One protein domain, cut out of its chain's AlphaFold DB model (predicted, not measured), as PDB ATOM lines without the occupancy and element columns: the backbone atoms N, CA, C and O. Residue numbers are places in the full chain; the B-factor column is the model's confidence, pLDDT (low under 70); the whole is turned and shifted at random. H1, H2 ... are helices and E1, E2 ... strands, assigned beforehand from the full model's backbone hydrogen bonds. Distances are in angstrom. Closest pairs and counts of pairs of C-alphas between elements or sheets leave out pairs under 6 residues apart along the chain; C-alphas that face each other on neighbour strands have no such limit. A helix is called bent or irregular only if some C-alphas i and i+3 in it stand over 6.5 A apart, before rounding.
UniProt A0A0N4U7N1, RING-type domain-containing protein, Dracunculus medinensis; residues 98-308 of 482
ATOM      1  N   TRP A  98      13.613 -14.782  -6.487       89.67
ATOM      2  CA  TRP A  98      13.730 -14.999  -7.936       89.67
ATOM      3  C   TRP A  98      12.887 -16.153  -8.496       89.67
ATOM      4  O   TRP A  98      12.348 -16.040  -9.595       89.67
ATOM      5  N   ARG A  99      12.723 -17.250  -7.743       90.19
ATOM      6  CA  ARG A  99      11.966 -18.434  -8.194       90.19
ATOM      7  C   ARG A  99      10.523 -18.090  -8.565       90.19
ATOM      8  O   ARG A  99      10.042 -18.522  -9.606       90.19
ATOM      9  N   PHE A 100       9.855 -17.294  -7.731       90.88
ATOM     10  CA  PHE A 100       8.487 -16.849  -7.983       90.88
ATOM     11  C   PHE A 100       8.420 -15.851  -9.139       90.88
ATOM     12  O   PHE A 100       7.513 -15.925  -9.964       90.88
ATOM     13  N   LEU A 101       9.398 -14.946  -9.240       91.14
ATOM     14  CA  LEU A 101       9.443 -13.960 -10.321       91.14
ATOM     15  C   LEU A 101       9.544 -14.634 -11.692       91.14
ATOM     16  O   LEU A 101       8.809 -14.260 -12.600       91.14
ATOM     17  N   ILE A 102      10.371 -15.674 -11.832       93.29
ATOM     18  CA  ILE A 102      10.498 -16.428 -13.089       93.29
ATOM     19  C   ILE A 102       9.159 -17.067 -13.475       93.29
ATOM     20  O   ILE A 102       8.676 -16.869 -14.591       93.29
ATOM     21  N   THR A 103       8.525 -17.802 -12.557       92.56
ATOM     22  CA  THR A 103       7.248 -18.470 -12.848       92.56
ATOM     23  C   THR A 103       6.134 -17.461 -13.115       92.56
ATOM     24  O   THR A 103       5.280 -17.686 -13.973       92.56
ATOM     25  N   TRP A 104       6.142 -16.321 -12.422       93.87
ATOM     26  CA  TRP A 104       5.189 -15.236 -12.628       93.87
ATOM     27  C   TRP A 104       5.364 -14.542 -13.982       93.87
ATOM     28  O   TRP A 104       4.359 -14.289 -14.650       93.87
ATOM     29  N   ILE A 105       6.601 -14.280 -14.419       94.19
ATOM     30  CA  ILE A 105       6.886 -13.710 -15.745       94.19
ATOM     31  C   ILE A 105       6.377 -14.663 -16.824       94.19
ATOM     32  O   ILE A 105       5.615 -14.239 -17.688       94.19
ATOM     33  N   LEU A 106       6.722 -15.953 -16.741       94.63
ATOM     34  CA  LEU A 106       6.258 -16.956 -17.703       94.63
ATOM     35  C   LEU A 106       4.728 -17.001 -17.762       94.63
ATOM     36  O   LEU A 106       4.144 -16.851 -18.837       94.63
ATOM     37  N   TYR A 107       4.069 -17.128 -16.608       93.73
ATOM     38  CA  TYR A 107       2.610 -17.132 -16.524       93.73
ATOM     39  C   TYR A 107       1.991 -15.869 -17.139       93.73
ATOM     40  O   TYR A 107       1.019 -15.959 -17.894       93.73
ATOM     41  N   SER A 108       2.557 -14.696 -16.847       93.56
ATOM     42  CA  SER A 108       2.054 -13.409 -17.333       93.56
ATOM     43  C   SER A 108       2.253 -13.250 -18.839       93.56
ATOM     44  O   SER A 108       1.337 -12.794 -19.522       93.56
ATOM     45  N   VAL A 109       3.392 -13.686 -19.384       95.53
ATOM     46  CA  VAL A 109       3.666 -13.679 -20.829       95.53
ATOM     47  C   VAL A 109       2.674 -14.577 -21.566       95.53
ATOM     48  O   VAL A 109       1.978 -14.103 -22.464       95.53
ATOM     49  N   PHE A 110       2.527 -15.842 -21.156       94.54
ATOM     50  CA  PHE A 110       1.582 -16.758 -21.802       94.54
ATOM     51  C   PHE A 110       0.132 -16.276 -21.681       94.54
ATOM     52  O   PHE A 110      -0.598 -16.258 -22.674       94.54
ATOM     53  N   SER A 111      -0.279 -15.812 -20.498       92.43
ATOM     54  CA  SER A 111      -1.629 -15.279 -20.283       92.43
ATOM     55  C   SER A 111      -1.896 -14.046 -21.148       92.43
ATOM     56  O   SER A 111      -2.978 -13.927 -21.720       92.43
ATOM     57  N   THR A 112      -0.904 -13.168 -21.319       92.86
ATOM     58  CA  THR A 112      -1.009 -11.983 -22.184       92.86
ATOM     59  C   THR A 112      -1.128 -12.369 -23.658       92.86
ATOM     60  O   THR A 112      -1.946 -11.789 -24.365       92.86
ATOM     61  N   ILE A 113      -0.387 -13.381 -24.128       94.71
ATOM     62  CA  ILE A 113      -0.489 -13.887 -25.510       94.71
ATOM     63  C   ILE A 113      -1.894 -14.441 -25.785       94.71
ATOM     64  O   ILE A 113      -2.502 -14.122 -26.810       94.71
ATOM     65  N   ILE A 114      -2.426 -15.254 -24.870       93.72
ATOM     66  CA  ILE A 114      -3.766 -15.840 -24.998       93.72
ATOM     67  C   ILE A 114      -4.842 -14.752 -24.931       93.72
ATOM     68  O   ILE A 114      -5.742 -14.723 -25.772       93.72
ATOM     69  N   TRP A 115      -4.714 -13.809 -23.997       92.38
ATOM     70  CA  TRP A 115      -5.609 -12.660 -23.881       92.38
ATOM     71  C   TRP A 115      -5.587 -11.776 -25.136       92.38
ATOM     72  O   TRP A 115      -6.642 -11.363 -25.624       92.38
ATOM     73  N   TYR A 116      -4.406 -11.533 -25.704       93.15
ATOM     74  CA  TYR A 116      -4.243 -10.781 -26.944       93.15
ATOM     75  C   TYR A 116      -4.948 -11.468 -28.114       93.15
ATOM     76  O   TYR A 116      -5.705 -10.815 -28.835       93.15
ATOM     77  N   LYS A 117      -4.782 -12.791 -28.264       91.66
ATOM     78  CA  LYS A 117      -5.513 -13.585 -29.268       91.66
ATOM     79  C   LYS A 117      -7.029 -13.506 -29.067       91.66
ATOM     80  O   LYS A 117      -7.749 -13.280 -30.033       91.66
ATOM     81  N   ALA A 118      -7.505 -13.604 -27.826       89.84
ATOM     82  CA  ALA A 118      -8.927 -13.486 -27.489       89.84
ATOM     83  C   ALA A 118      -9.507 -12.070 -27.702       89.84
ATOM     84  O   ALA A 118     -10.720 -11.917 -27.823       89.84
ATOM     85  N   THR A 119      -8.661 -11.031 -27.751       89.82
ATOM     86  CA  THR A 119      -9.078  -9.617 -27.858       89.82
ATOM     87  C   THR A 119      -8.964  -9.059 -29.284       89.82
ATOM     88  O   THR A 119      -9.354  -7.914 -29.534       89.82
ATOM     89  N   ARG A 120      -8.471  -9.846 -30.252       88.43
ATOM     90  CA  ARG A 120      -8.396  -9.429 -31.661       88.43
ATOM     91  C   ARG A 120      -9.779  -9.005 -32.196       88.43
ATOM     92  O   ARG A 120     -10.797  -9.566 -31.790       88.43
ATOM     93  N   PRO A 121      -9.842  -8.004 -33.099       80.53
ATOM     94  CA  PRO A 121     -11.111  -7.504 -33.633       80.53
ATOM     95  C   PRO A 121     -11.868  -8.569 -34.434       80.53
ATOM     96  O   PRO A 121     -13.093  -8.614 -34.364       80.53
ATOM     97  N   GLN A 122     -11.133  -9.430 -35.140       82.47
ATOM     98  CA  GLN A 122     -11.630 -10.620 -35.818       82.47
ATOM     99  C   GLN A 122     -11.005 -11.836 -35.137       82.47
ATOM    100  O   GLN A 122      -9.780 -11.953 -35.066       82.47
ATOM    101  N   ILE A 123     -11.847 -12.698 -34.576       82.81
ATOM    102  CA  ILE A 123     -11.425 -13.907 -33.871       82.81
ATOM    103  C   ILE A 123     -11.524 -15.059 -34.868       82.81
ATOM    104  O   ILE A 123     -12.573 -15.239 -35.479       82.81
ATOM    105  N   SER A 124     -10.445 -15.822 -35.053       84.76
ATOM    106  CA  SER A 124     -10.504 -17.035 -35.874       84.76
ATOM    107  C   SER A 124     -11.330 -18.110 -35.170       84.76
ATOM    108  O   SER A 124     -11.293 -18.211 -33.940       84.76
ATOM    109  N   GLY A 125     -11.986 -18.979 -35.938       82.97
ATOM    110  CA  GLY A 125     -12.784 -20.072 -35.385       82.97
ATOM    111  C   GLY A 125     -12.034 -20.995 -34.410       82.97
ATOM    112  O   GLY A 125     -12.557 -21.455 -33.399       82.97
ATOM    113  N   THR A 126     -10.728 -21.173 -34.608       86.51
ATOM    114  CA  THR A 126      -9.864 -21.983 -33.731       86.51
ATOM    115  C   THR A 126      -9.489 -21.313 -32.402       86.51
ATOM    116  O   THR A 126      -9.050 -21.990 -31.468       86.51
ATOM    117  N   THR A 127      -9.652 -19.993 -32.273       90.60
ATOM    118  CA  THR A 127      -9.172 -19.230 -31.107       90.60
ATOM    119  C   THR A 127      -9.883 -19.599 -29.798       90.60
ATOM    120  O   THR A 127      -9.181 -19.847 -28.816       90.60
ATOM    121  N   PRO A 128     -11.226 -19.707 -29.725       90.58
ATOM    122  CA  PRO A 128     -11.921 -20.124 -28.502       90.58
ATOM    123  C   PRO A 128     -11.445 -21.486 -27.995       90.58
ATOM    124  O   PRO A 128     -11.224 -21.661 -26.800       90.58
ATOM    125  N   ARG A 129     -11.187 -22.430 -28.911       90.95
ATOM    126  CA  ARG A 129     -10.674 -23.759 -28.559       90.95
ATOM    127  C   ARG A 129      -9.281 -23.690 -27.946       90.95
ATOM    128  O   ARG A 129      -9.034 -24.326 -26.924       90.95
ATOM    129  N   LEU A 130      -8.392 -22.882 -28.528       91.95
ATOM    130  CA  LEU A 130      -7.056 -22.637 -27.984       91.95
ATOM    131  C   LEU A 130      -7.126 -22.038 -26.570       91.95
ATOM    132  O   LEU A 130      -6.423 -22.495 -25.671       91.95
ATOM    133  N   VAL A 131      -7.995 -21.041 -26.374       93.04
ATOM    134  CA  VAL A 131      -8.202 -20.361 -25.087       93.04
ATOM    135  C   VAL A 131      -8.699 -21.352 -24.032       93.04
ATOM    136  O   VAL A 131      -8.122 -21.440 -22.948       93.04
ATOM    137  N   TYR A 132      -9.718 -22.149 -24.356       90.58
ATOM    138  CA  TYR A 132     -10.256 -23.166 -23.455       90.58
ATOM    139  C   TYR A 132      -9.234 -24.257 -23.129       90.58
ATOM    140  O   TYR A 132      -9.078 -24.608 -21.962       90.58
ATOM    141  N   LYS A 133      -8.470 -24.738 -24.117       91.14
ATOM    142  CA  LYS A 133      -7.414 -25.736 -23.900       91.14
ATOM    143  C   LYS A 133      -6.315 -25.215 -22.970       91.14
ATOM    144  O   LYS A 133      -5.880 -25.941 -22.081       91.14
ATOM    145  N   TRP A 134      -5.900 -23.959 -23.136       92.79
ATOM    146  CA  TRP A 134      -4.902 -23.326 -22.273       92.79
ATOM    147  C   TRP A 134      -5.377 -23.200 -20.822       92.79
ATOM    148  O   TRP A 134      -4.667 -23.603 -19.901       92.79
ATOM    149  N   PHE A 135      -6.587 -22.681 -20.601       91.25
ATOM    150  CA  PHE A 135      -7.113 -22.526 -19.243       91.25
ATOM    151  C   PHE A 135      -7.434 -23.865 -18.576       91.25
ATOM    152  O   PHE A 135      -7.243 -23.995 -17.369       91.25
ATOM    153  N   LEU A 136      -7.840 -24.876 -19.348       87.88
ATOM    154  CA  LEU A 136      -7.991 -26.244 -18.856       87.88
ATOM    155  C   LEU A 136      -6.644 -26.829 -18.411       87.88
ATOM    156  O   LEU A 136      -6.541 -27.402 -17.331       87.88
ATOM    157  N   PHE A 137      -5.598 -26.643 -19.214       91.07
ATOM    158  CA  PHE A 137      -4.242 -27.068 -18.876       91.07
ATOM    159  C   PHE A 137      -3.725 -26.391 -17.597       91.07
ATOM    160  O   PHE A 137      -3.247 -27.073 -16.692       91.07
ATOM    161  N   LEU A 138      -3.891 -25.068 -17.480       90.66
ATOM    162  CA  LEU A 138      -3.538 -24.327 -16.265       90.66
ATOM    163  C   LEU A 138      -4.325 -24.811 -15.043       90.66
ATOM    164  O   LEU A 138      -3.737 -25.001 -13.980       90.66
ATOM    165  N   HIS A 139      -5.634 -25.037 -15.193       87.67
ATOM    166  CA  HIS A 139      -6.467 -25.576 -14.123       87.67
ATOM    167  C   HIS A 139      -5.947 -26.941 -13.656       87.67
ATOM    168  O   HIS A 139      -5.755 -27.133 -12.458       87.67
ATOM    169  N   ASN A 140      -5.633 -27.850 -14.582       88.51
ATOM    170  CA  ASN A 140      -5.112 -29.179 -14.256       88.51
ATOM    171  C   ASN A 140      -3.787 -29.113 -13.501       88.51
ATOM    172  O   ASN A 140      -3.649 -29.764 -12.472       88.51
ATOM    173  N   ILE A 141      -2.839 -28.293 -13.965       91.52
ATOM    174  CA  ILE A 141      -1.571 -28.094 -13.253       91.52
ATOM    175  C   ILE A 141      -1.829 -27.530 -11.857       91.52
ATOM    176  O   ILE A 141      -1.300 -28.054 -10.883       91.52
ATOM    177  N   SER A 142      -2.663 -26.494 -11.743       89.97
ATOM    178  CA  SER A 142      -2.969 -25.865 -10.455       89.97
ATOM    179  C   SER A 142      -3.595 -26.850  -9.463       89.97
ATOM    180  O   SER A 142      -3.228 -26.875  -8.288       89.97
ATOM    181  N   TYR A 143      -4.478 -27.716  -9.960       86.74
ATOM    182  CA  TYR A 143      -5.171 -28.735  -9.188       86.74
ATOM    183  C   TYR A 143      -4.221 -29.852  -8.744       86.74
ATOM    184  O   TYR A 143      -4.184 -30.188  -7.563       86.74
ATOM    185  N   VAL A 144      -3.397 -30.374  -9.660       91.49
ATOM    186  CA  VAL A 144      -2.389 -31.401  -9.354       91.49
ATOM    187  C   VAL A 144      -1.359 -30.874  -8.357       91.49
ATOM    188  O   VAL A 144      -1.055 -31.568  -7.394       91.49
ATOM    189  N   LEU A 145      -0.864 -29.644  -8.530       92.86
ATOM    190  CA  LEU A 145       0.057 -29.015  -7.577       92.86
ATOM    191  C   LEU A 145      -0.590 -28.820  -6.200       92.86
ATOM    192  O   LEU A 145       0.050 -29.089  -5.187       92.86
ATOM    193  N   GLY A 146      -1.859 -28.401  -6.158       90.91
ATOM    194  CA  GLY A 146      -2.617 -28.250  -4.915       90.91
ATOM    195  C   GLY A 146      -2.792 -29.574  -4.165       90.91
ATOM    196  O   GLY A 146      -2.508 -29.640  -2.971       90.91
ATOM    197  N   ILE A 147      -3.193 -30.641  -4.866       90.55
ATOM    198  CA  ILE A 147      -3.320 -31.987  -4.283       90.55
ATOM    199  C   ILE A 147      -1.961 -32.524  -3.854       90.55
ATOM    200  O   ILE A 147      -1.837 -33.012  -2.737       90.55
ATOM    201  N   ALA A 148      -0.937 -32.423  -4.702       93.64
ATOM    202  CA  ALA A 148       0.406 -32.886  -4.374       93.64
ATOM    203  C   ALA A 148       0.951 -32.168  -3.132       93.64
ATOM    204  O   ALA A 148       1.474 -32.822  -2.236       93.64
ATOM    205  N   GLY A 149       0.764 -30.848  -3.035       93.12
ATOM    206  CA  GLY A 149       1.124 -30.070  -1.850       93.12
ATOM    207  C   GLY A 149       0.366 -30.517  -0.599       93.12
ATOM    208  O   GLY A 149       0.984 -30.738   0.440       93.12
ATOM    209  N   TYR A 150      -0.951 -30.725  -0.702       91.55
ATOM    210  CA  TYR A 150      -1.770 -31.235   0.402       91.55
ATOM    211  C   TYR A 150      -1.336 -32.634   0.858       91.55
ATOM    212  O   TYR A 150      -1.135 -32.847   2.052       91.55
ATOM    213  N   LEU A 151      -1.138 -33.572  -0.073       93.12
ATOM    214  CA  LEU A 151      -0.686 -34.931   0.229       93.12
ATOM    215  C   LEU A 151       0.690 -34.929   0.891       93.12
ATOM    216  O   LEU A 151       0.913 -35.686   1.827       93.12
ATOM    217  N   LEU A 152       1.590 -34.056   0.446       91.87
ATOM    218  CA  LEU A 152       2.923 -33.920   1.016       91.87
ATOM    219  C   LEU A 152       2.854 -33.372   2.457       91.87
ATOM    220  O   LEU A 152       3.511 -33.910   3.343       91.87
ATOM    221  N   ILE A 153       1.989 -32.389   2.733       91.56
ATOM    222  CA  ILE A 153       1.735 -31.906   4.104       91.56
ATOM    223  C   ILE A 153       1.088 -33.002   4.971       91.56
ATOM    224  O   ILE A 153       1.473 -33.186   6.121       91.56
ATOM    225  N   MET A 154       0.122 -33.763   4.452       90.59
ATOM    226  CA  MET A 154      -0.473 -34.877   5.208       90.59
ATOM    227  C   MET A 154       0.560 -35.970   5.503       90.59
ATOM    228  O   MET A 154       0.610 -36.503   6.608       90.59
ATOM    229  N   PHE A 155       1.437 -36.254   4.543       89.07
ATOM    230  CA  PHE A 155       2.531 -37.204   4.689       89.07
ATOM    231  C   PHE A 155       3.532 -36.792   5.782       89.07
ATOM    232  O   PHE A 155       4.011 -37.655   6.521       89.07
ATOM    233  N   THR A 156       3.817 -35.493   5.943       89.03
ATOM    234  CA  THR A 156       4.654 -35.005   7.054       89.03
ATOM    235  C   THR A 156       3.934 -35.018   8.395       89.03
ATOM    236  O   THR A 156       4.541 -35.389   9.394       89.03
ATOM    237  N   LEU A 157       2.651 -34.646   8.440       89.01
ATOM    238  CA  LEU A 157       1.878 -34.614   9.689       89.01
ATOM    239  C   LEU A 157       1.624 -36.011  10.268       89.01
ATOM    240  O   LEU A 157       1.631 -36.173  11.484       89.01
ATOM    241  N   LEU A 158       1.452 -37.025   9.416       89.68
ATOM    242  CA  LEU A 158       1.308 -38.424   9.835       89.68
ATOM    243  C   LEU A 158       2.641 -39.079  10.248       89.68
ATOM    244  O   LEU A 158       2.657 -40.251  10.616       89.68
ATOM    245  N   GLY A 159       3.769 -38.362  10.167       82.98
ATOM    246  CA  GLY A 159       5.092 -38.882  10.525       82.98
ATOM    247  C   GLY A 159       5.666 -39.901   9.534       82.98
ATOM    248  O   GLY A 159       6.729 -40.470   9.781       82.98
ATOM    249  N   LEU A 160       5.012 -40.121   8.387       81.84
ATOM    250  CA  LEU A 160       5.477 -41.055   7.353       81.84
ATOM    251  C   LEU A 160       6.798 -40.599   6.717       81.84
ATOM    252  O   LEU A 160       7.573 -41.419   6.233       81.84
ATOM    253  N   ASN A 161       7.116 -39.305   6.782       76.68
ATOM    254  CA  ASN A 161       8.409 -38.762   6.362       76.68
ATOM    255  C   ASN A 161       9.599 -39.343   7.147       76.68
ATOM    256  O   ASN A 161      10.706 -39.398   6.608       76.68
ATOM    257  N   VAL A 162       9.372 -39.799   8.386       75.91
ATOM    258  CA  VAL A 162      10.395 -40.451   9.217       75.91
ATOM    259  C   VAL A 162      10.773 -41.815   8.634       75.91
ATOM    260  O   VAL A 162      11.946 -42.173   8.659       75.91
ATOM    261  N   ILE A 163       9.823 -42.527   8.009       82.16
ATOM    262  CA  ILE A 163      10.062 -43.830   7.359       82.16
ATOM    263  C   ILE A 163      11.070 -43.695   6.209       82.16
ATOM    264  O   ILE A 163      11.908 -44.568   6.005       82.16
ATOM    265  N   PHE A 164      11.027 -42.579   5.481       80.46
ATOM    266  CA  PHE A 164      11.902 -42.318   4.334       80.46
ATOM    267  C   PHE A 164      13.128 -41.454   4.678       80.46
ATOM    268  O   PHE A 164      13.830 -41.010   3.773       80.46
ATOM    269  N   ASN A 165      13.401 -41.196   5.966       78.71
ATOM    270  CA  ASN A 165      14.499 -40.336   6.432       78.71
ATOM    271  C   ASN A 165      14.504 -38.911   5.832       78.71
ATOM    272  O   ASN A 165      15.548 -38.256   5.752       78.71
ATOM    273  N   PHE A 166      13.340 -38.381   5.439       81.85
ATOM    274  CA  PHE A 166      13.235 -36.997   4.979       81.85
ATOM    275  C   PHE A 166      13.069 -36.037   6.159       81.85
ATOM    276  O   PHE A 166      12.186 -36.201   7.008       81.85
ATOM    277  N   LYS A 167      13.885 -34.972   6.178       86.04
ATOM    278  CA  LYS A 167      13.769 -33.906   7.182       86.04
ATOM    279  C   LYS A 167      12.359 -33.289   7.121       86.04
ATOM    280  O   LYS A 167      11.986 -32.784   6.058       86.04
ATOM    281  N   PRO A 168      11.602 -33.266   8.237       86.38
ATOM    282  CA  PRO A 168      10.213 -32.798   8.253       86.38
ATOM    283  C   PRO A 168      10.076 -31.359   7.755       86.38
ATOM    284  O   PRO A 168       9.164 -31.074   6.989       86.38
ATOM    285  N   ASN A 169      11.026 -30.483   8.102       88.20
ATOM    286  CA  ASN A 169      11.016 -29.079   7.682       88.20
ATOM    287  C   ASN A 169      11.047 -28.927   6.155       88.20
ATOM    288  O   ASN A 169      10.234 -28.206   5.597       88.20
ATOM    289  N   VAL A 170      11.930 -29.661   5.464       88.69
ATOM    290  CA  VAL A 170      12.077 -29.561   3.998       88.69
ATOM    291  C   VAL A 170      10.820 -30.054   3.291       88.69
ATOM    292  O   VAL A 170      10.377 -29.471   2.304       88.69
ATOM    293  N   CYS A 171      10.248 -31.139   3.805       88.45
ATOM    294  CA  CYS A 171       9.034 -31.726   3.272       88.45
ATOM    295  C   CYS A 171       7.859 -30.751   3.498       88.45
ATOM    296  O   CYS A 171       7.222 -30.330   2.541       88.45
ATOM    297  N   MET A 172       7.665 -30.246   4.718       90.09
ATOM    298  CA  MET A 172       6.609 -29.274   5.022       90.09
ATOM    299  C   MET A 172       6.731 -27.986   4.191       90.09
ATOM    300  O   MET A 172       5.735 -27.548   3.615       90.09
ATOM    301  N   ASP A 173       7.937 -27.429   4.049       90.30
ATOM    302  CA  ASP A 173       8.200 -26.248   3.216       90.30
ATOM    303  C   ASP A 173       7.876 -26.516   1.738       90.30
ATOM    304  O   ASP A 173       7.236 -25.698   1.075       90.30
ATOM    305  N   GLY A 174       8.272 -27.683   1.219       91.12
ATOM    306  CA  GLY A 174       7.953 -28.111  -0.143       91.12
ATOM    307  C   GLY A 174       6.451 -28.283  -0.369       91.12
ATOM    308  O   GLY A 174       5.923 -27.820  -1.380       91.12
ATOM    309  N   GLY A 175       5.746 -28.888   0.588       92.59
ATOM    310  CA  GLY A 175       4.296 -29.072   0.544       92.59
ATOM    311  C   GLY A 175       3.538 -27.749   0.576       92.59
ATOM    312  O   GLY A 175       2.661 -27.523  -0.258       92.59
ATOM    313  N   LEU A 176       3.927 -26.837   1.473       92.28
ATOM    314  CA  LEU A 176       3.363 -25.487   1.551       92.28
ATOM    315  C   LEU A 176       3.623 -24.686   0.276       92.28
ATOM    316  O   LEU A 176       2.721 -24.002  -0.207       92.28
ATOM    317  N   LEU A 177       4.823 -24.791  -0.301       91.71
ATOM    318  CA  LEU A 177       5.158 -24.114  -1.549       91.71
ATOM    319  C   LEU A 177       4.312 -24.648  -2.709       91.71
ATOM    320  O   LEU A 177       3.687 -23.856  -3.411       91.71
ATOM    321  N   LEU A 178       4.224 -25.968  -2.892       92.99
ATOM    322  CA  LEU A 178       3.389 -26.573  -3.937       92.99
ATOM    323  C   LEU A 178       1.914 -26.186  -3.784       92.99
ATOM    324  O   LEU A 178       1.278 -25.789  -4.764       92.99
ATOM    325  N   LEU A 179       1.402 -26.225  -2.552       91.59
ATOM    326  CA  LEU A 179       0.038 -25.821  -2.233       91.59
ATOM    327  C   LEU A 179      -0.192 -24.342  -2.577       91.59
ATOM    328  O   LEU A 179      -1.154 -24.016  -3.270       91.59
ATOM    329  N   PHE A 180       0.703 -23.445  -2.153       90.64
ATOM    330  CA  PHE A 180       0.590 -22.014  -2.436       90.64
ATOM    331  C   PHE A 180       0.646 -21.720  -3.939       90.64
ATOM    332  O   PHE A 180      -0.175 -20.955  -4.435       90.64
ATOM    333  N   TYR A 181       1.557 -22.358  -4.682       91.82
ATOM    334  CA  TYR A 181       1.652 -22.211  -6.137       91.82
ATOM    335  C   TYR A 181       0.382 -22.710  -6.840       91.82
ATOM    336  O   TYR A 181      -0.159 -22.003  -7.695       91.82
ATOM    337  N   GLY A 182      -0.121 -23.890  -6.461       91.96
ATOM    338  CA  GLY A 182      -1.359 -24.448  -7.002       91.96
ATOM    339  C   GLY A 182      -2.558 -23.536  -6.752       91.96
ATOM    340  O   GLY A 182      -3.279 -23.182  -7.682       91.96
ATOM    341  N   LEU A 183      -2.723 -23.058  -5.519       90.19
ATOM    342  CA  LEU A 183      -3.820 -22.161  -5.156       90.19
ATOM    343  C   LEU A 183      -3.692 -20.786  -5.826       90.19
ATOM    344  O   LEU A 183      -4.669 -20.287  -6.382       90.19
ATOM    345  N   TYR A 184      -2.502 -20.182  -5.832       91.11
ATOM    346  CA  TYR A 184      -2.259 -18.860  -6.413       91.11
ATOM    347  C   TYR A 184      -2.554 -18.823  -7.918       91.11
ATOM    348  O   TYR A 184      -3.380 -18.025  -8.376       91.11
ATOM    349  N   TYR A 185      -1.928 -19.720  -8.689       92.13
ATOM    350  CA  TYR A 185      -2.176 -19.809 -10.128       92.13
ATOM    351  C   TYR A 185      -3.582 -20.338 -10.438       92.13
ATOM    352  O   TYR A 185      -4.149 -19.962 -11.461       92.13
ATOM    353  N   GLY A 186      -4.184 -21.129  -9.543       89.78
ATOM    354  CA  GLY A 186      -5.583 -21.546  -9.632       89.78
ATOM    355  C   GLY A 186      -6.563 -20.371  -9.550       89.78
ATOM    356  O   GLY A 186      -7.458 -20.260 -10.391       89.78
ATOM    357  N   VAL A 187      -6.379 -19.450  -8.589       89.46
ATOM    358  CA  VAL A 187      -7.201 -18.227  -8.477       89.46
ATOM    359  C   VAL A 187      -7.035 -17.359  -9.727       89.46
ATOM    360  O   VAL A 187      -8.036 -16.985 -10.345       89.46
ATOM    361  N   LEU A 188      -5.789 -17.069 -10.124       90.97
ATOM    362  CA  LEU A 188      -5.506 -16.226 -11.290       90.97
ATOM    363  C   LEU A 188      -6.056 -16.839 -12.581       90.97
ATOM    364  O   LEU A 188      -6.761 -16.158 -13.326       90.97
ATOM    365  N   GLY A 189      -5.782 -18.120 -12.837       90.62
ATOM    366  CA  GLY A 189      -6.214 -18.812 -14.050       90.62
ATOM    367  C   GLY A 189      -7.730 -18.780 -14.216       90.62
ATOM    368  O   GLY A 189      -8.227 -18.503 -15.307       90.62
ATOM    369  N   ARG A 190      -8.474 -18.963 -13.118       86.96
ATOM    370  CA  ARG A 190      -9.940 -18.902 -13.108       86.96
ATOM    371  C   ARG A 190     -10.483 -17.513 -13.453       86.96
ATOM    372  O   ARG A 190     -11.458 -17.404 -14.196       86.96
ATOM    373  N   ASP A 191      -9.886 -16.454 -12.912       88.08
ATOM    374  CA  ASP A 191     -10.349 -15.082 -13.148       88.08
ATOM    375  C   ASP A 191      -9.984 -14.601 -14.567       88.08
ATOM    376  O   ASP A 191     -10.815 -13.985 -15.241       88.08
ATOM    377  N   PHE A 192      -8.797 -14.958 -15.072       90.48
ATOM    378  CA  PHE A 192      -8.405 -14.701 -16.463       90.48
ATOM    379  C   PHE A 192      -9.279 -15.459 -17.471       90.48
ATOM    380  O   PHE A 192      -9.664 -14.882 -18.491       90.48
ATOM    381  N   ALA A 193      -9.632 -16.715 -17.182       90.67
ATOM    382  CA  ALA A 193     -10.519 -17.525 -18.015       90.67
ATOM    383  C   ALA A 193     -11.896 -16.874 -18.211       90.67
ATOM    384  O   ALA A 193     -12.389 -16.781 -19.340       90.67
ATOM    385  N   HIS A 194     -12.479 -16.354 -17.125       87.88
ATOM    386  CA  HIS A 194     -13.741 -15.618 -17.164       87.88
ATOM    387  C   HIS A 194     -13.625 -14.355 -18.025       87.88
ATOM    388  O   HIS A 194     -14.431 -14.142 -18.924       87.88
ATOM    389  N   ILE A 195     -12.583 -13.539 -17.818       89.28
ATOM    390  CA  ILE A 195     -12.376 -12.301 -18.590       89.28
ATOM    391  C   ILE A 195     -12.191 -12.599 -20.082       89.28
ATOM    392  O   ILE A 195     -12.772 -11.909 -20.919       89.28
ATOM    393  N   CYS A 196     -11.399 -13.614 -20.433       91.26
ATOM    394  CA  CYS A 196     -11.190 -13.988 -21.831       91.26
ATOM    395  C   CYS A 196     -12.491 -14.481 -22.470       91.26
ATOM    396  O   CYS A 196     -12.820 -14.063 -23.580       91.26
ATOM    397  N   THR A 197     -13.263 -15.306 -21.760       89.50
ATOM    398  CA  THR A 197     -14.533 -15.827 -22.278       89.50
ATOM    399  C   THR A 197     -15.582 -14.726 -22.423       89.50
ATOM    400  O   THR A 197     -16.243 -14.667 -23.454       89.50
ATOM    401  N   ASP A 198     -15.668 -13.785 -21.479       87.15
ATOM    402  CA  ASP A 198     -16.532 -12.601 -21.582       87.15
ATOM    403  C   ASP A 198     -16.194 -11.752 -22.811       87.15
ATOM    404  O   ASP A 198     -17.084 -11.230 -23.486       87.15
ATOM    405  N   ARG A 199     -14.902 -11.597 -23.122       88.36
ATOM    406  CA  ARG A 199     -14.449 -10.833 -24.293       88.36
ATOM    407  C   ARG A 199     -14.804 -11.544 -25.593       88.36
ATOM    408  O   ARG A 199     -15.336 -10.894 -26.489       88.36
ATOM    409  N   ILE A 200     -14.579 -12.854 -25.661       88.92
ATOM    410  CA  ILE A 200     -14.993 -13.700 -26.786       88.92
ATOM    411  C   ILE A 200     -16.516 -13.614 -26.971       88.92
ATOM    412  O   ILE A 200     -16.986 -13.350 -28.075       88.92
ATOM    413  N   ALA A 201     -17.293 -13.702 -25.887       86.25
ATOM    414  CA  ALA A 201     -18.749 -13.578 -25.897       86.25
ATOM    415  C   ALA A 201     -19.236 -12.243 -26.482       86.25
ATOM    416  O   ALA A 201     -20.137 -12.213 -27.319       86.25
ATOM    417  N   CYS A 202     -18.607 -11.134 -26.079       82.69
ATOM    418  CA  CYS A 202     -18.913  -9.806 -26.613       82.69
ATOM    419  C   CYS A 202     -18.629  -9.678 -28.120       82.69
ATOM    420  O   CYS A 202     -19.201  -8.801 -28.764       82.69
ATOM    421  N   LYS A 203     -17.715 -10.491 -28.664       81.61
ATOM    422  CA  LYS A 203     -17.264 -10.419 -30.062       81.61
ATOM    423  C   LYS A 203     -18.025 -11.358 -30.987       81.61
ATOM    424  O   LYS A 203     -18.344 -10.954 -32.097       81.61
ATOM    425  N   ILE A 204     -18.332 -12.561 -30.513       80.66
ATOM    426  CA  ILE A 204     -19.183 -13.521 -31.220       80.66
ATOM    427  C   ILE A 204     -20.597 -12.952 -31.391       80.66
ATOM    428  O   ILE A 204     -21.187 -13.105 -32.453       80.66
ATOM    429  N   GLY A 205     -21.105 -12.283 -30.343       68.38
ATOM    430  CA  GLY A 205     -22.437 -11.690 -30.199       68.38
ATOM    431  C   GLY A 205     -23.309 -11.629 -31.456       68.38
ATOM    432  O   GLY A 205     -23.415 -10.577 -32.086       68.38
ATOM    433  N   TYR A 206     -24.014 -12.731 -31.734       68.60
ATOM    434  CA  TYR A 206     -25.059 -12.806 -32.759       68.60
ATOM    435  C   TYR A 206     -26.270 -11.925 -32.416       68.60
ATOM    436  O   TYR A 206     -27.021 -11.545 -33.305       68.60
ATOM    437  N   TYR A 207     -26.433 -11.549 -31.142       62.72
ATOM    438  CA  TYR A 207     -27.551 -10.750 -30.641       62.72
ATOM    439  C   TYR A 207     -27.151  -9.300 -30.340       62.72
ATOM    440  O   TYR A 207     -26.263  -9.049 -29.516       62.72
ATOM    441  N   THR A 208     -27.881  -8.348 -30.925       60.26
ATOM    442  CA  THR A 208     -27.896  -6.946 -30.490       60.26
ATOM    443  C   THR A 208     -29.101  -6.697 -29.575       60.26
ATOM    444  O   THR A 208     -30.143  -7.326 -29.755       60.26
ATOM    445  N   PRO A 209     -28.996  -5.795 -28.580       56.48
ATOM    446  CA  PRO A 209     -30.148  -5.390 -27.767       56.48
ATOM    447  C   PRO A 209     -31.292  -4.782 -28.598       56.48
ATOM    448  O   PRO A 209     -32.421  -4.752 -28.119       56.48
ATOM    449  N   ASP A 210     -31.011  -4.369 -29.835       61.98
ATOM    450  CA  ASP A 210     -31.967  -3.792 -30.785       61.98
ATOM    451  C   ASP A 210     -32.825  -4.864 -31.491       61.98
ATOM    452  O   ASP A 210     -33.695  -4.546 -32.294       61.98
ATOM    453  N   GLY A 211     -32.594  -6.151 -31.195       61.54
ATOM    454  CA  GLY A 211     -33.378  -7.280 -31.702       61.54
ATOM    455  C   GLY A 211     -32.957  -7.789 -33.083       61.54
ATOM    456  O   GLY A 211     -33.301  -8.918 -33.428       61.54
ATOM    457  N   LEU A 212     -32.169  -7.026 -33.847       60.00
ATOM    458  CA  LEU A 212     -31.629  -7.474 -35.133       60.00
ATOM    459  C   LEU A 212     -30.316  -8.256 -34.951       60.00
ATOM    460  O   LEU A 212     -29.359  -7.734 -34.362       60.00
ATOM    461  N   PRO A 213     -30.218  -9.499 -35.455       62.47
ATOM    462  CA  PRO A 213     -28.971 -10.239 -35.401       62.47
ATOM    463  C   PRO A 213     -27.934  -9.606 -36.337       62.47
ATOM    464  O   PRO A 213     -28.224  -9.318 -37.495       62.47
ATOM    465  N   LYS A 214     -26.701  -9.399 -35.857       64.77
ATOM    466  CA  LYS A 214     -25.598  -8.892 -36.707       64.77
ATOM    467  C   LYS A 214     -25.086  -9.936 -37.700       64.77
ATOM    468  O   LYS A 214     -24.438  -9.579 -38.677       64.77
ATOM    469  N   ARG A 215     -25.315 -11.214 -37.401       68.73
ATOM    470  CA  ARG A 215     -24.898 -12.374 -38.189       68.73
ATOM    471  C   ARG A 215     -25.982 -13.437 -38.075       68.73
ATOM    472  O   ARG A 215     -26.488 -13.674 -36.978       68.73
ATOM    473  N   ILE A 216     -26.338 -14.051 -39.194       72.97
ATOM    474  CA  ILE A 216     -27.217 -15.218 -39.224       72.97
ATOM    475  C   ILE A 216     -26.311 -16.437 -39.052       72.97
ATOM    476  O   ILE A 216     -25.249 -16.498 -39.665       72.97
ATOM    477  N   LEU A 217     -26.682 -17.346 -38.153       75.80
ATOM    478  CA  LEU A 217     -25.942 -18.582 -37.929       75.80
ATOM    479  C   LEU A 217     -26.480 -19.643 -38.889       75.80
ATOM    480  O   LEU A 217     -27.676 -19.938 -38.850       75.80
ATOM    481  N   GLU A 218     -25.613 -20.190 -39.734       77.86
ATOM    482  CA  GLU A 218     -25.931 -21.356 -40.560       77.86
ATOM    483  C   GLU A 218     -26.136 -22.583 -39.656       77.86
ATOM    484  O   GLU A 218     -25.481 -22.727 -38.621       77.86
ATOM    485  N   SER A 219     -27.098 -23.446 -39.990       76.74
ATOM    486  CA  SER A 219     -27.538 -24.546 -39.113       76.74
ATOM    487  C   SER A 219     -26.461 -25.597 -38.836       76.74
ATOM    488  O   SER A 219     -26.558 -26.333 -37.856       76.74
ATOM    489  N   ASP A 220     -25.455 -25.667 -39.696       84.12
ATOM    490  CA  ASP A 220     -24.338 -26.599 -39.674       84.12
ATOM    491  C   ASP A 220     -23.062 -25.989 -39.073       84.12
ATOM    492  O   ASP A 220     -22.056 -26.685 -38.986       84.12
ATOM    493  N   VAL A 221     -23.080 -24.736 -38.603       87.17
ATOM    494  CA  VAL A 221     -21.903 -24.055 -38.041       87.17
ATOM    495  C   VAL A 221     -22.040 -23.857 -36.530       87.17
ATOM    496  O   VAL A 221     -23.061 -23.419 -35.998       87.17
ATOM    497  N   CYS A 222     -20.971 -24.150 -35.789       89.56
ATOM    498  CA  CYS A 222     -20.924 -23.927 -34.348       89.56
ATOM    499  C   CYS A 222     -20.752 -22.437 -34.020       89.56
ATOM    500  O   CYS A 222     -19.684 -21.872 -34.243       89.56
ATOM    501  N   ALA A 223     -21.731 -21.817 -33.355       86.16
ATOM    502  CA  ALA A 223     -21.686 -20.386 -33.012       86.16
ATOM    503  C   ALA A 223     -20.513 -19.966 -32.097       86.16
ATOM    504  O   ALA A 223     -20.263 -18.782 -31.903       86.16
ATOM    505  N   VAL A 224     -19.804 -20.906 -31.468       87.24
ATOM    506  CA  VAL A 224     -18.652 -20.568 -30.620       87.24
ATOM    507  C   VAL A 224     -17.365 -20.510 -31.433       87.24
ATOM    508  O   VAL A 224     -16.594 -19.574 -31.262       87.24
ATOM    509  N   CYS A 225     -17.110 -21.516 -32.271       88.25
ATOM    510  CA  CYS A 225     -15.844 -21.672 -32.985       88.25
ATOM    511  C   CYS A 225     -15.961 -21.497 -34.500       88.25
ATOM    512  O   CYS A 225     -14.980 -21.754 -35.176       88.25
ATOM    513  N   ASP A 226     -17.123 -21.126 -35.032       84.88
ATOM    514  CA  ASP A 226     -17.351 -20.829 -36.457       84.88
ATOM    515  C   ASP A 226     -16.881 -21.938 -37.428       84.88
ATOM    516  O   ASP A 226     -16.558 -21.676 -38.578       84.88
ATOM    517  N   ASN A 227     -16.809 -23.186 -36.947       85.52
ATOM    518  CA  ASN A 227     -16.454 -24.366 -37.739       85.52
ATOM    519  C   ASN A 227     -17.707 -25.225 -37.947       85.52
ATOM    520  O   ASN A 227     -18.583 -25.240 -37.072       85.52
ATOM    521  N   HIS A 228     -17.745 -25.997 -39.035       86.52
ATOM    522  CA  HIS A 228     -18.827 -26.942 -39.307       86.52
ATOM    523  C   HIS A 228     -18.957 -28.010 -38.204       86.52
ATOM    524  O   HIS A 228     -17.973 -28.447 -37.596       86.52
ATOM    525  N   LEU A 229     -20.199 -28.374 -37.898       83.32
ATOM    526  CA  LEU A 229     -20.591 -29.348 -36.878       83.32
ATOM    527  C   LEU A 229     -20.368 -30.787 -37.344       83.32
ATOM    528  O   LEU A 229     -20.085 -31.649 -36.516       83.32
ATOM    529  N   GLU A 230     -20.466 -31.028 -38.649       71.11
ATOM    530  CA  GLU A 230     -20.169 -32.311 -39.277       71.11
ATOM    531  C   GLU A 230     -18.719 -32.290 -39.765       71.11
ATOM    532  O   GLU A 230     -18.297 -31.388 -40.491       71.11
ATOM    533  N   GLY A 231     -17.917 -33.247 -39.295       59.77
ATOM    534  CA  GLY A 231     -16.552 -33.398 -39.778       59.77
ATOM    535  C   GLY A 231     -16.588 -33.796 -41.247       59.77
ATOM    536  O   GLY A 231     -17.234 -34.783 -41.592       59.77
ATOM    537  N   ASN A 232     -15.876 -33.066 -42.107       48.06
ATOM    538  CA  ASN A 232     -15.550 -33.587 -43.432       48.06
ATOM    539  C   ASN A 232     -14.909 -34.965 -43.230       48.06
ATOM    540  O   ASN A 232     -13.968 -35.080 -42.442       48.06
ATOM    541  N   GLU A 233     -15.384 -35.982 -43.954       51.64
ATOM    542  CA  GLU A 233     -14.974 -37.402 -43.868       51.64
ATOM    543  C   GLU A 233     -13.446 -37.640 -43.957       51.64
ATOM    544  O   GLU A 233     -12.949 -38.740 -43.739       51.64
ATOM    545  N   SER A 234     -12.680 -36.591 -44.254       52.09
ATOM    546  CA  SER A 234     -11.227 -36.533 -44.379       52.09
ATOM    547  C   SER A 234     -10.468 -36.138 -43.098       52.09
ATOM    548  O   SER A 234      -9.237 -36.115 -43.125       52.09
ATOM    549  N   GLN A 235     -11.134 -35.854 -41.969       48.28
ATOM    550  CA  GLN A 235     -10.474 -35.642 -40.667       48.28
ATOM    551  C   GLN A 235     -10.916 -36.705 -39.650       48.28
ATOM    552  O   GLN A 235     -12.080 -36.796 -39.282       48.28
ATOM    553  N   ALA A 236      -9.950 -37.517 -39.215       48.51
ATOM    554  CA  ALA A 236     -10.091 -38.817 -38.552       48.51
ATOM    555  C   ALA A 236     -10.740 -38.848 -37.148       48.51
ATOM    556  O   ALA A 236     -10.646 -39.867 -36.471       48.51
ATOM    557  N   GLU A 237     -11.409 -37.791 -36.691       55.65
ATOM    558  CA  GLU A 237     -12.104 -37.790 -35.398       55.65
ATOM    559  C   GLU A 237     -13.409 -36.993 -35.515       55.65
ATOM    560  O   GLU A 237     -13.414 -35.763 -35.509       55.65
ATOM    561  N   VAL A 238     -14.535 -37.706 -35.639       65.85
ATOM    562  CA  VAL A 238     -15.879 -37.118 -35.581       65.85
ATOM    563  C   VAL A 238     -16.052 -36.462 -34.211       65.85
ATOM    564  O   VAL A 238     -16.173 -37.142 -33.190       65.85
ATOM    565  N   GLU A 239     -16.036 -35.131 -34.172       76.13
ATOM    566  CA  GLU A 239     -16.232 -34.397 -32.928       76.13
ATOM    567  C   GLU A 239     -17.687 -34.510 -32.463       76.13
ATOM    568  O   GLU A 239     -18.627 -34.186 -33.183       76.13
ATOM    569  N   THR A 240     -17.885 -34.931 -31.216       83.36
ATOM    570  CA  THR A 240     -19.212 -35.031 -30.600       83.36
ATOM    571  C   THR A 240     -19.906 -33.667 -30.567       83.36
ATOM    572  O   THR A 240     -19.341 -32.678 -30.080       83.36
ATOM    573  N   THR A 241     -21.150 -33.607 -31.039       86.96
ATOM    574  CA  THR A 241     -22.000 -32.414 -30.982       86.96
ATOM    575  C   THR A 241     -23.024 -32.533 -29.855       86.96
ATOM    576  O   THR A 241     -23.417 -33.622 -29.443       86.96
ATOM    577  N   TYR A 242     -23.455 -31.392 -29.318       85.26
ATOM    578  CA  TYR A 242     -24.426 -31.329 -28.234       85.26
ATOM    579  C   TYR A 242     -25.538 -30.333 -28.560       85.26
ATOM    580  O   TYR A 242     -25.277 -29.181 -28.916       85.26
ATOM    581  N   ARG A 243     -26.788 -30.773 -28.387       87.88
ATOM    582  CA  ARG A 243     -27.992 -29.964 -28.602       87.88
ATOM    583  C   ARG A 243     -28.526 -29.424 -27.277       87.88
ATOM    584  O   ARG A 243     -28.806 -30.186 -26.354       87.88
ATOM    585  N   LEU A 244     -28.692 -28.107 -27.186       86.64
ATOM    586  CA  LEU A 244     -29.301 -27.461 -26.019       86.64
ATOM    587  C   LEU A 244     -30.833 -27.575 -26.017       86.64
ATOM    588  O   LEU A 244     -31.450 -27.884 -27.032       86.64
ATOM    589  N   SER A 245     -31.453 -27.249 -24.878       85.78
ATOM    590  CA  SER A 245     -32.915 -27.141 -24.723       85.78
ATOM    591  C   SER A 245     -33.553 -26.158 -25.709       85.78
ATOM    592  O   SER A 245     -34.644 -26.412 -26.205       85.78
ATOM    593  N   CYS A 246     -32.837 -25.084 -26.050       87.32
ATOM    594  CA  CYS A 246     -33.247 -24.083 -27.034       87.32
ATOM    595  C   CYS A 246     -33.124 -24.550 -28.499       87.32
ATOM    596  O   CYS A 246     -33.356 -23.767 -29.414       87.32
ATOM    597  N   GLY A 247     -32.697 -25.794 -28.741       85.43
ATOM    598  CA  GLY A 247     -32.589 -26.399 -30.071       85.43
ATOM    599  C   GLY A 247     -31.268 -26.161 -30.811       85.43
ATOM    600  O   GLY A 247     -30.972 -26.927 -31.730       85.43
ATOM    601  N   HIS A 248     -30.459 -25.179 -30.397       87.59
ATOM    602  CA  HIS A 248     -29.149 -24.871 -30.991       87.59
ATOM    603  C   HIS A 248     -28.114 -25.981 -30.733       87.59
ATOM    604  O   HIS A 248     -28.051 -26.532 -29.627       87.59
ATOM    605  N   ILE A 249     -27.291 -26.278 -31.743       89.20
ATOM    606  CA  ILE A 249     -26.285 -27.351 -31.739       89.20
ATOM    607  C   ILE A 249     -24.880 -26.735 -31.719       89.20
ATOM    608  O   ILE A 249     -24.616 -25.742 -32.393       89.20
ATOM    609  N   PHE A 250     -23.980 -27.307 -30.921       90.17
ATOM    610  CA  PHE A 250     -22.592 -26.858 -30.780       90.17
ATOM    611  C   PHE A 250     -21.658 -28.062 -30.691       90.17
ATOM    612  O   PHE A 250     -22.087 -29.147 -30.300       90.17
ATOM    613  N   HIS A 251     -20.360 -27.869 -30.940       89.88
ATOM    614  CA  HIS A 251     -19.365 -28.867 -30.539       89.88
ATOM    615  C   HIS A 251     -19.351 -29.011 -29.017       89.88
ATOM    616  O   HIS A 251     -19.322 -28.013 -28.288       89.88
ATOM    617  N   GLU A 252     -19.311 -30.252 -28.539       86.25
ATOM    618  CA  GLU A 252     -19.310 -30.605 -27.119       86.25
ATOM    619  C   GLU A 252     -18.194 -29.881 -26.351       86.25
ATOM    620  O   GLU A 252     -18.431 -29.318 -25.282       86.25
ATOM    621  N   PHE A 253     -16.992 -29.798 -26.930       87.72
ATOM    622  CA  PHE A 253     -15.867 -29.070 -26.341       87.72
ATOM    623  C   PHE A 253     -16.121 -27.558 -26.234       87.72
ATOM    624  O   PHE A 253     -15.800 -26.937 -25.220       87.72
ATOM    625  N   CYS A 254     -16.723 -26.952 -27.259       89.93
ATOM    626  CA  CYS A 254     -16.980 -25.516 -27.309       89.93
ATOM    627  C   CYS A 254     -18.036 -25.084 -26.294       89.93
ATOM    628  O   CYS A 254     -17.811 -24.128 -25.549       89.93
ATOM    629  N   ILE A 255     -19.163 -25.799 -26.232       88.30
ATOM    630  CA  ILE A 255     -20.221 -25.482 -25.269       88.30
ATOM    631  C   ILE A 255     -19.779 -25.775 -23.830       88.30
ATOM    632  O   ILE A 255     -20.091 -25.008 -22.921       88.30
ATOM    633  N   ARG A 256     -18.969 -26.819 -23.611       84.88
ATOM    634  CA  ARG A 256     -18.363 -27.086 -22.299       84.88
ATOM    635  C   ARG A 256     -17.398 -25.989 -21.880       84.88
ATOM    636  O   ARG A 256     -17.485 -25.519 -20.751       84.88
ATOM    637  N   GLY A 257     -16.507 -25.552 -22.769       87.40
ATOM    638  CA  GLY A 257     -15.603 -24.437 -22.486       87.40
ATOM    639  C   GLY A 257     -16.371 -23.160 -22.136       87.40
ATOM    640  O   GLY A 257     -16.055 -22.483 -21.160       87.40
ATOM    641  N   TRP A 258     -17.454 -22.885 -22.858       88.61
ATOM    642  CA  TRP A 258     -18.331 -21.753 -22.581       88.61
ATOM    643  C   TRP A 258     -18.967 -21.806 -21.181       88.61
ATOM    644  O   TRP A 258     -18.813 -20.870 -20.391       88.61
ATOM    645  N   CYS A 259     -19.634 -22.913 -20.841       86.41
ATOM    646  CA  CYS A 259     -20.356 -23.038 -19.573       86.41
ATOM    647  C   CYS A 259     -19.438 -23.244 -18.361       86.41
ATOM    648  O   CYS A 259     -19.681 -22.655 -17.308       86.41
ATOM    649  N   VAL A 260     -18.374 -24.041 -18.498       80.78
ATOM    650  CA  VAL A 260     -17.497 -24.431 -17.382       80.78
ATOM    651  C   VAL A 260     -16.373 -23.415 -17.181       80.78
ATOM    652  O   VAL A 260     -16.250 -22.826 -16.108       80.78
ATOM    653  N   ILE A 261     -15.564 -23.169 -18.218       83.22
ATOM    654  CA  ILE A 261     -14.377 -22.299 -18.127       83.22
ATOM    655  C   ILE A 261     -14.807 -20.830 -18.070       83.22
ATOM    656  O   ILE A 261     -14.297 -20.058 -17.257       83.22
ATOM    657  N   GLY A 262     -15.782 -20.454 -18.900       80.83
ATOM    658  CA  GLY A 262     -16.335 -19.103 -18.936       80.83
ATOM    659  C   GLY A 262     -17.337 -18.780 -17.833       80.83
ATOM    660  O   GLY A 262     -17.658 -17.611 -17.649       80.83
ATOM    661  N   LYS A 263     -17.854 -19.790 -17.116       82.11
ATOM    662  CA  LYS A 263     -19.002 -19.668 -16.193       82.11
ATOM    663  C   LYS A 263     -20.244 -19.031 -16.840       82.11
ATOM    664  O   LYS A 263     -21.082 -18.453 -16.144       82.11
ATOM    665  N   GLN A 264     -20.377 -19.137 -18.164       84.44
ATOM    666  CA  GLN A 264     -21.492 -18.571 -18.915       84.44
ATOM    667  C   GLN A 264     -22.654 -19.569 -18.966       84.44
ATOM    668  O   GLN A 264     -22.634 -20.541 -19.715       84.44
ATOM    669  N   GLN A 265     -23.694 -19.318 -18.169       84.36
ATOM    670  CA  GLN A 265     -24.852 -20.219 -18.032       84.36
ATOM    671  C   GLN A 265     -25.972 -19.956 -19.044       84.36
ATOM    672  O   GLN A 265     -27.137 -20.280 -18.803       84.36
ATOM    673  N   THR A 266     -25.638 -19.319 -20.159       87.11
ATOM    674  CA  THR A 266     -26.582 -18.920 -21.201       87.11
ATOM    675  C   THR A 266     -26.093 -19.390 -22.562       87.11
ATOM    676  O   THR A 266     -24.891 -19.446 -22.819       87.11
ATOM    677  N   CYS A 267     -27.026 -19.733 -23.446       88.51
ATOM    678  CA  CYS A 267     -26.716 -20.109 -24.816       88.51
ATOM    679  C   CYS A 267     -25.990 -18.949 -25.531       88.51
ATOM    680  O   CYS A 267     -26.502 -17.823 -25.496       88.51
ATOM    681  N   PRO A 268     -24.857 -19.196 -26.221       86.93
ATOM    682  CA  PRO A 268     -24.128 -18.160 -26.961       86.93
ATOM    683  C   PRO A 268     -24.979 -17.406 -27.994       86.93
ATOM    684  O   PRO A 268     -24.720 -16.235 -28.267       86.93
ATOM    685  N   TYR A 269     -25.996 -18.071 -28.548       83.92
ATOM    686  CA  TYR A 269     -26.867 -17.519 -29.582       83.92
ATOM    687  C   TYR A 269     -28.110 -16.827 -28.993       83.92
ATOM    688  O   TYR A 269     -28.215 -15.603 -29.032       83.92
ATOM    689  N   CYS A 270     -29.033 -17.585 -28.387       83.80
ATOM    690  CA  CYS A 270     -30.327 -17.060 -27.918       83.80
ATOM    691  C   CYS A 270     -30.319 -16.494 -26.487       83.80
ATOM    692  O   CYS A 270     -31.325 -15.950 -26.038       83.80
ATOM    693  N   LYS A 271     -29.210 -16.632 -25.743       81.68
ATOM    694  CA  LYS A 271     -29.076 -16.247 -24.321       81.68
ATOM    695  C   LYS A 271     -30.080 -16.902 -23.362       81.68
ATOM    696  O   LYS A 271     -30.173 -16.492 -22.204       81.68
ATOM    697  N   GLU A 272     -30.778 -17.946 -23.800       86.12
ATOM    698  CA  GLU A 272     -31.590 -18.785 -22.923       86.12
ATOM    699  C   GLU A 272     -30.697 -19.519 -21.915       86.12
ATOM    700  O   GLU A 272     -29.557 -19.875 -22.225       86.12
ATOM    701  N   LYS A 273     -31.193 -19.717 -20.690       85.61
ATOM    702  CA  LYS A 273     -30.447 -20.430 -19.651       85.61
ATOM    703  C   LYS A 273     -30.265 -21.893 -20.039       85.61
ATOM    704  O   LYS A 273     -31.204 -22.545 -20.481       85.61
ATOM    705  N   VAL A 274     -29.056 -22.398 -19.837       84.00
ATOM    706  CA  VAL A 274     -28.692 -23.777 -20.169       84.00
ATOM    707  C   VAL A 274     -28.944 -24.694 -18.974       84.00
ATOM    708  O   VAL A 274     -28.562 -24.373 -17.849       84.00
ATOM    709  N   ASP A 275     -29.548 -25.859 -19.211       77.38
ATOM    710  CA  ASP A 275     -29.727 -26.896 -18.191       77.38
ATOM    711  C   ASP A 275     -28.411 -27.643 -17.915       77.38
ATOM    712  O   ASP A 275     -28.177 -28.740 -18.431       77.38
ATOM    713  N   LEU A 276     -27.563 -27.074 -17.051       72.85
ATOM    714  CA  LEU A 276     -26.277 -27.665 -16.651       72.85
ATOM    715  C   LEU A 276     -26.399 -29.142 -16.264       72.85
ATOM    716  O   LEU A 276     -25.683 -29.990 -16.784       72.85
ATOM    717  N   LYS A 277     -27.374 -29.480 -15.413       69.87
ATOM    718  CA  LYS A 277     -27.549 -30.845 -14.885       69.87
ATOM    719  C   LYS A 277     -27.693 -31.917 -15.972       69.87
ATOM    720  O   LYS A 277     -27.370 -33.074 -15.721       69.87
ATOM    721  N   ARG A 278     -28.208 -31.567 -17.158       67.85
ATOM    722  CA  ARG A 278     -28.380 -32.513 -18.274       67.85
ATOM    723  C   ARG A 278     -27.097 -32.704 -19.080       67.85
ATOM    724  O   ARG A 278     -26.864 -33.813 -19.547       67.85
ATOM    725  N   MET A 279     -26.261 -31.670 -19.178       63.95
ATOM    726  CA  MET A 279     -24.985 -31.720 -19.900       63.95
ATOM    727  C   MET A 279     -23.952 -32.645 -19.233       63.95
ATOM    728  O   MET A 279     -23.071 -33.168 -19.910       63.95
ATOM    729  N   PHE A 280     -24.067 -32.870 -17.917       60.86
ATOM    730  CA  PHE A 280     -23.071 -33.574 -17.092       60.86
ATOM    731  C   PHE A 280     -23.420 -35.029 -16.744       60.86
ATOM    732  O   PHE A 280     -22.910 -35.572 -15.768       60.86
ATOM    733  N   LYS A 281     -24.281 -35.691 -17.525       59.25
ATOM    734  CA  LYS A 281     -24.681 -37.086 -17.253       59.25
ATOM    735  C   LYS A 281     -23.592 -38.137 -17.523       59.25
ATOM    736  O   LYS A 281     -23.760 -39.275 -17.098       59.25
ATOM    737  N   ASN A 282     -22.481 -37.787 -18.181       53.38
ATOM    738  CA  ASN A 282     -21.423 -38.755 -18.484       53.38
ATOM    739  C   ASN A 282     -20.470 -38.959 -17.284       53.38
ATOM    740  O   ASN A 282     -19.875 -37.987 -16.809       53.38
ATOM    741  N   PRO A 283     -20.254 -40.210 -16.824       48.25
ATOM    742  CA  PRO A 283     -19.510 -40.518 -15.596       48.25
ATOM    743  C   PRO A 283     -18.030 -40.114 -15.654       48.25
ATOM    744  O   PRO A 283     -17.481 -39.672 -14.649       48.25
ATOM    745  N   VAL A 284     -17.403 -40.147 -16.835       46.27
ATOM    746  CA  VAL A 284     -16.014 -39.678 -17.043       46.27
ATOM    747  C   VAL A 284     -15.870 -38.183 -16.723       46.27
ATOM    748  O   VAL A 284     -14.821 -37.718 -16.280       46.27
ATOM    749  N   PHE A 285     -16.950 -37.419 -16.890       43.61
ATOM    750  CA  PHE A 285     -16.967 -35.980 -16.659       43.61
ATOM    751  C   PHE A 285     -17.402 -35.597 -15.234       43.61
ATOM    752  O   PHE A 285     -17.185 -34.469 -14.795       43.61
ATOM    753  N   HIS A 286     -17.942 -36.548 -14.466       41.89
ATOM    754  CA  HIS A 286     -18.351 -36.362 -13.071       41.89
ATOM    755  C   HIS A 286     -17.176 -35.958 -12.157       41.89
ATOM    756  O   HIS A 286     -17.367 -35.270 -11.150       41.89
ATOM    757  N   SER A 287     -15.946 -36.308 -12.558       37.57
ATOM    758  CA  SER A 287     -14.710 -35.900 -11.883       37.57
ATOM    759  C   SER A 287     -14.465 -34.383 -11.900       37.57
ATOM    760  O   SER A 287     -13.723 -33.894 -11.051       37.57
ATOM    761  N   TRP A 288     -15.062 -33.627 -12.830       48.93
ATOM    762  CA  TRP A 288     -14.777 -32.197 -13.001       48.93
ATOM    763  C   TRP A 288     -15.690 -31.289 -12.171       48.93
ATOM    764  O   TRP A 288     -15.278 -30.182 -11.835       48.93
ATOM    765  N   GLU A 289     -16.892 -31.743 -11.787       50.83
ATOM    766  CA  GLU A 289     -17.883 -30.880 -11.125       50.83
ATOM    767  C   GLU A 289     -18.220 -31.208  -9.654       50.83
ATOM    768  O   GLU A 289     -18.815 -30.389  -8.956       50.83
ATOM    769  N   LYS A 290     -17.828 -32.344  -9.083       49.56
ATOM    770  CA  LYS A 290     -18.073 -32.549  -7.637       49.56
ATOM    771  C   LYS A 290     -16.979 -31.971  -6.728       49.56
ATOM    772  O   LYS A 290     -17.333 -31.300  -5.759       49.56
ATOM    773  N   PRO A 291     -15.677 -32.056  -7.069       53.30
ATOM    774  CA  PRO A 291     -14.628 -31.398  -6.282       53.30
ATOM    775  C   PRO A 291     -14.620 -29.864  -6.436       53.30
ATOM    776  O   PRO A 291     -14.192 -29.138  -5.538       53.30
ATOM    777  N   HIS A 292     -15.104 -29.339  -7.571       55.26
ATOM    778  CA  HIS A 292     -14.911 -27.927  -7.917       55.26
ATOM    779  C   HIS A 292     -15.827 -26.933  -7.183       55.26
ATOM    780  O   HIS A 292     -15.515 -25.747  -7.174       55.26
ATOM    781  N   LEU A 293     -16.945 -27.358  -6.576       53.67
ATOM    782  CA  LEU A 293     -17.802 -26.423  -5.836       53.67
ATOM    783  C   LEU A 293     -17.087 -25.978  -4.559       53.67
ATOM    784  O   LEU A 293     -16.977 -24.777  -4.302       53.67
ATOM    785  N   PHE A 294     -16.502 -26.936  -3.835       64.79
ATOM    786  CA  PHE A 294     -15.642 -26.660  -2.688       64.79
ATOM    787  C   PHE A 294     -14.356 -25.965  -3.108       64.79
ATOM    788  O   PHE A 294     -14.008 -24.952  -2.515       64.79
ATOM    789  N   TYR A 295     -13.683 -26.432  -4.165       72.15
ATOM    790  CA  TYR A 295     -12.463 -25.781  -4.647       72.15
ATOM    791  C   TYR A 295     -12.726 -24.346  -5.131       72.15
ATOM    792  O   TYR A 295     -11.975 -23.429  -4.831       72.15
ATOM    793  N   GLY A 296     -13.838 -24.106  -5.823       72.66
ATOM    794  CA  GLY A 296     -14.245 -22.790  -6.298       72.66
ATOM    795  C   GLY A 296     -14.543 -21.823  -5.155       72.66
ATOM    796  O   GLY A 296     -14.110 -20.670  -5.217       72.66
ATOM    797  N   GLN A 297     -15.231 -22.293  -4.109       79.11
ATOM    798  CA  GLN A 297     -15.436 -21.534  -2.873       79.11
ATOM    799  C   GLN A 297     -14.116 -21.312  -2.128       79.11
ATOM    800  O   GLN A 297     -13.830 -20.186  -1.738       79.11
ATOM    801  N   LEU A 298     -13.278 -22.339  -1.988       80.60
ATOM    802  CA  LEU A 298     -11.957 -22.263  -1.362       80.60
ATOM    803  C   LEU A 298     -11.075 -21.213  -2.049       80.60
ATOM    804  O   LEU A 298     -10.521 -20.345  -1.385       80.60
ATOM    805  N   LEU A 299     -11.000 -21.232  -3.382       80.33
ATOM    806  CA  LEU A 299     -10.287 -20.221  -4.166       80.33
ATOM    807  C   LEU A 299     -10.871 -18.815  -3.958       80.33
ATOM    808  O   LEU A 299     -10.125 -17.835  -3.956       80.33
ATOM    809  N   ASP A 300     -12.188 -18.691  -3.755       78.80
ATOM    810  CA  ASP A 300     -12.797 -17.409  -3.393       78.80
ATOM    811  C   ASP A 300     -12.342 -16.933  -2.018       78.80
ATOM    812  O   ASP A 300     -11.903 -15.790  -1.900       78.80
ATOM    813  N   TRP A 301     -12.380 -17.804  -1.009       81.40
ATOM    814  CA  TRP A 301     -11.868 -17.533   0.336       81.40
ATOM    815  C   TRP A 301     -10.396 -17.119   0.323       81.40
ATOM    816  O   TRP A 301     -10.030 -16.115   0.933       81.40
ATOM    817  N   ILE A 302      -9.563 -17.831  -0.435       81.36
ATOM    818  CA  ILE A 302      -8.141 -17.517  -0.588       81.36
ATOM    819  C   ILE A 302      -7.953 -16.152  -1.243       81.36
ATOM    820  O   ILE A 302      -7.109 -15.387  -0.789       81.36
ATOM    821  N   ARG A 303      -8.757 -15.790  -2.253       82.28
ATOM    822  CA  ARG A 303      -8.715 -14.438  -2.835       82.28
ATOM    823  C   ARG A 303      -8.964 -13.370  -1.767       82.28
ATOM    824  O   ARG A 303      -8.274 -12.355  -1.761       82.28
ATOM    825  N   TYR A 304      -9.923 -13.585  -0.865       76.53
ATOM    826  CA  TYR A 304     -10.173 -12.655   0.241       76.53
ATOM    827  C   TYR A 304      -8.992 -12.587   1.212       76.53
ATOM    828  O   TYR A 304      -8.574 -11.490   1.581       76.53
ATOM    829  N   LEU A 305      -8.433 -13.738   1.587       75.77
ATOM    830  CA  LEU A 305      -7.319 -13.819   2.526       75.77
ATOM    831  C   LEU A 305      -6.051 -13.175   1.947       75.77
ATOM    832  O   LEU A 305      -5.460 -12.315   2.585       75.77
ATOM    833  N   VAL A 306      -5.658 -13.532   0.726       74.26
ATOM    834  CA  VAL A 306      -4.386 -13.102   0.126       74.26
ATOM    835  C   VAL A 306      -4.437 -11.660  -0.382       74.26
ATOM    836  O   VAL A 306      -3.481 -10.919  -0.172       74.26
ATOM    837  N   ALA A 307      -5.531 -11.230  -1.026       73.53
ATOM    838  CA  ALA A 307      -5.595  -9.882  -1.602       73.53
ATOM    839  C   ALA A 307      -5.844  -8.802  -0.546       73.53
ATOM    840  O   ALA A 307      -5.261  -7.722  -0.618       73.53
ATOM    841  N   TRP A 308      -6.749  -9.068   0.402       76.63
ATOM    842  CA  TRP A 308      -7.278  -8.023   1.276       76.63
ATOM    843  C   TRP A 308      -6.675  -8.030   2.675       76.63
ATOM    844  O   TRP A 308      -6.539  -6.948   3.228       76.63
TER     845      TRP A 308
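This is residues 98 to 308 of the 482 residues of the protein "RING-type domain-containing protein" of Dracunculus medinensis (UniProt A0A0N4U7N1). Two long helices, H2 and H4, lie side by side and make the long axis; with H1 beside part of them they form an up-and-down bundle, each helix running against the one before it in the chain. At one end of this bundle is a head of loops holding the small strand hairpin E1 and E2 and the helix H5, which packs on H2 and H4; H8 crosses H4, and residues 232 to 237 and 281 to 287 stick out. The printed part has 211 residues, with named elements in the order H1, H2, H3, H4, E1, E2, H5, H6, H7, H8, the two-stranded sheet antiparallel and the class mostly helix. It is only just loose, close to compact, with a radius of gyration of the C-alphas of 20.5 A, and elongated, spanning 67 by 37 by 36 A.

H1, residues 98 to 119, begins at C-alpha 98 (13.730, -14.999, -7.936) and is 30.8 A long. H2, residues 126 to 157, is 46.7 A long, and H3 is residues 160 to 163. H4, residues 168 to 204, is 52.9 A long and ends at C-alpha 204 (-19.183, -13.521, -31.220). E1 is residues 241 to 243, E2 residues 249 to 251, H5 residues 252 to 261 and H6 residues 276 to 279. H7, residues 283 to 289, is only just irregular, with C-alphas 284 and 287 6.53 A apart. H8, residues 291 to 308, is 25.6 A long and ends at C-alpha 308 (-7.278, -8.023, 1.276).

H4 is the hub, touching five helices. H2 and H4 touch at a shallow tilt of 20 degrees, opposite ways, the closest C-alphas being those of Ser 142 and Gly 182, 4.1 A apart. H1 touches H4 with residues 111 to 119 alone, closest at the C-alphas of Trp 115 and Cys 196, 6.1 A. H1 and H2 form a helical hairpin, closest at the C-alphas of Ile 114 and Val 131, 6.3 A. H3 and H4 only just touch, with 3 pairs of C-alphas within 8 A, and only at the corner. H8 touches H4 about perpendicular, at 82 degrees, closest at the C-alphas of Val 187 and Leu 299, 5.7 A. H5 touches H2 at a steep tilt of 56 degrees, closest at the C-alphas of Tyr 132 and Gly 257, 5.6 A. H6 is near H5, and H7 and H8 meet only through their link. In the hairpin E1 and E2, N 242 and O 250 are 2.8 A apart, within hydrogen-bond range. Every O i to N i+4 pair is within that range in H1, H2, H4, H5 and H8; in H7 0 of 3 are, beside 2 of 4 O i to N i+3 pairs, and H3 and H6 are too short for an O i to N i+4 pair.

The two C-alphas farthest apart, those of Asn 165 and Leu 212, are 70.3 A apart. The printed part has no cut. The links H4 to E1, 36 residues, and H5 to H6, 14 residues, are long. The mean pLDDT of the printed part is 81.6, and residues 205 to 215, 231 to 238 and 277 to 294 are under 70.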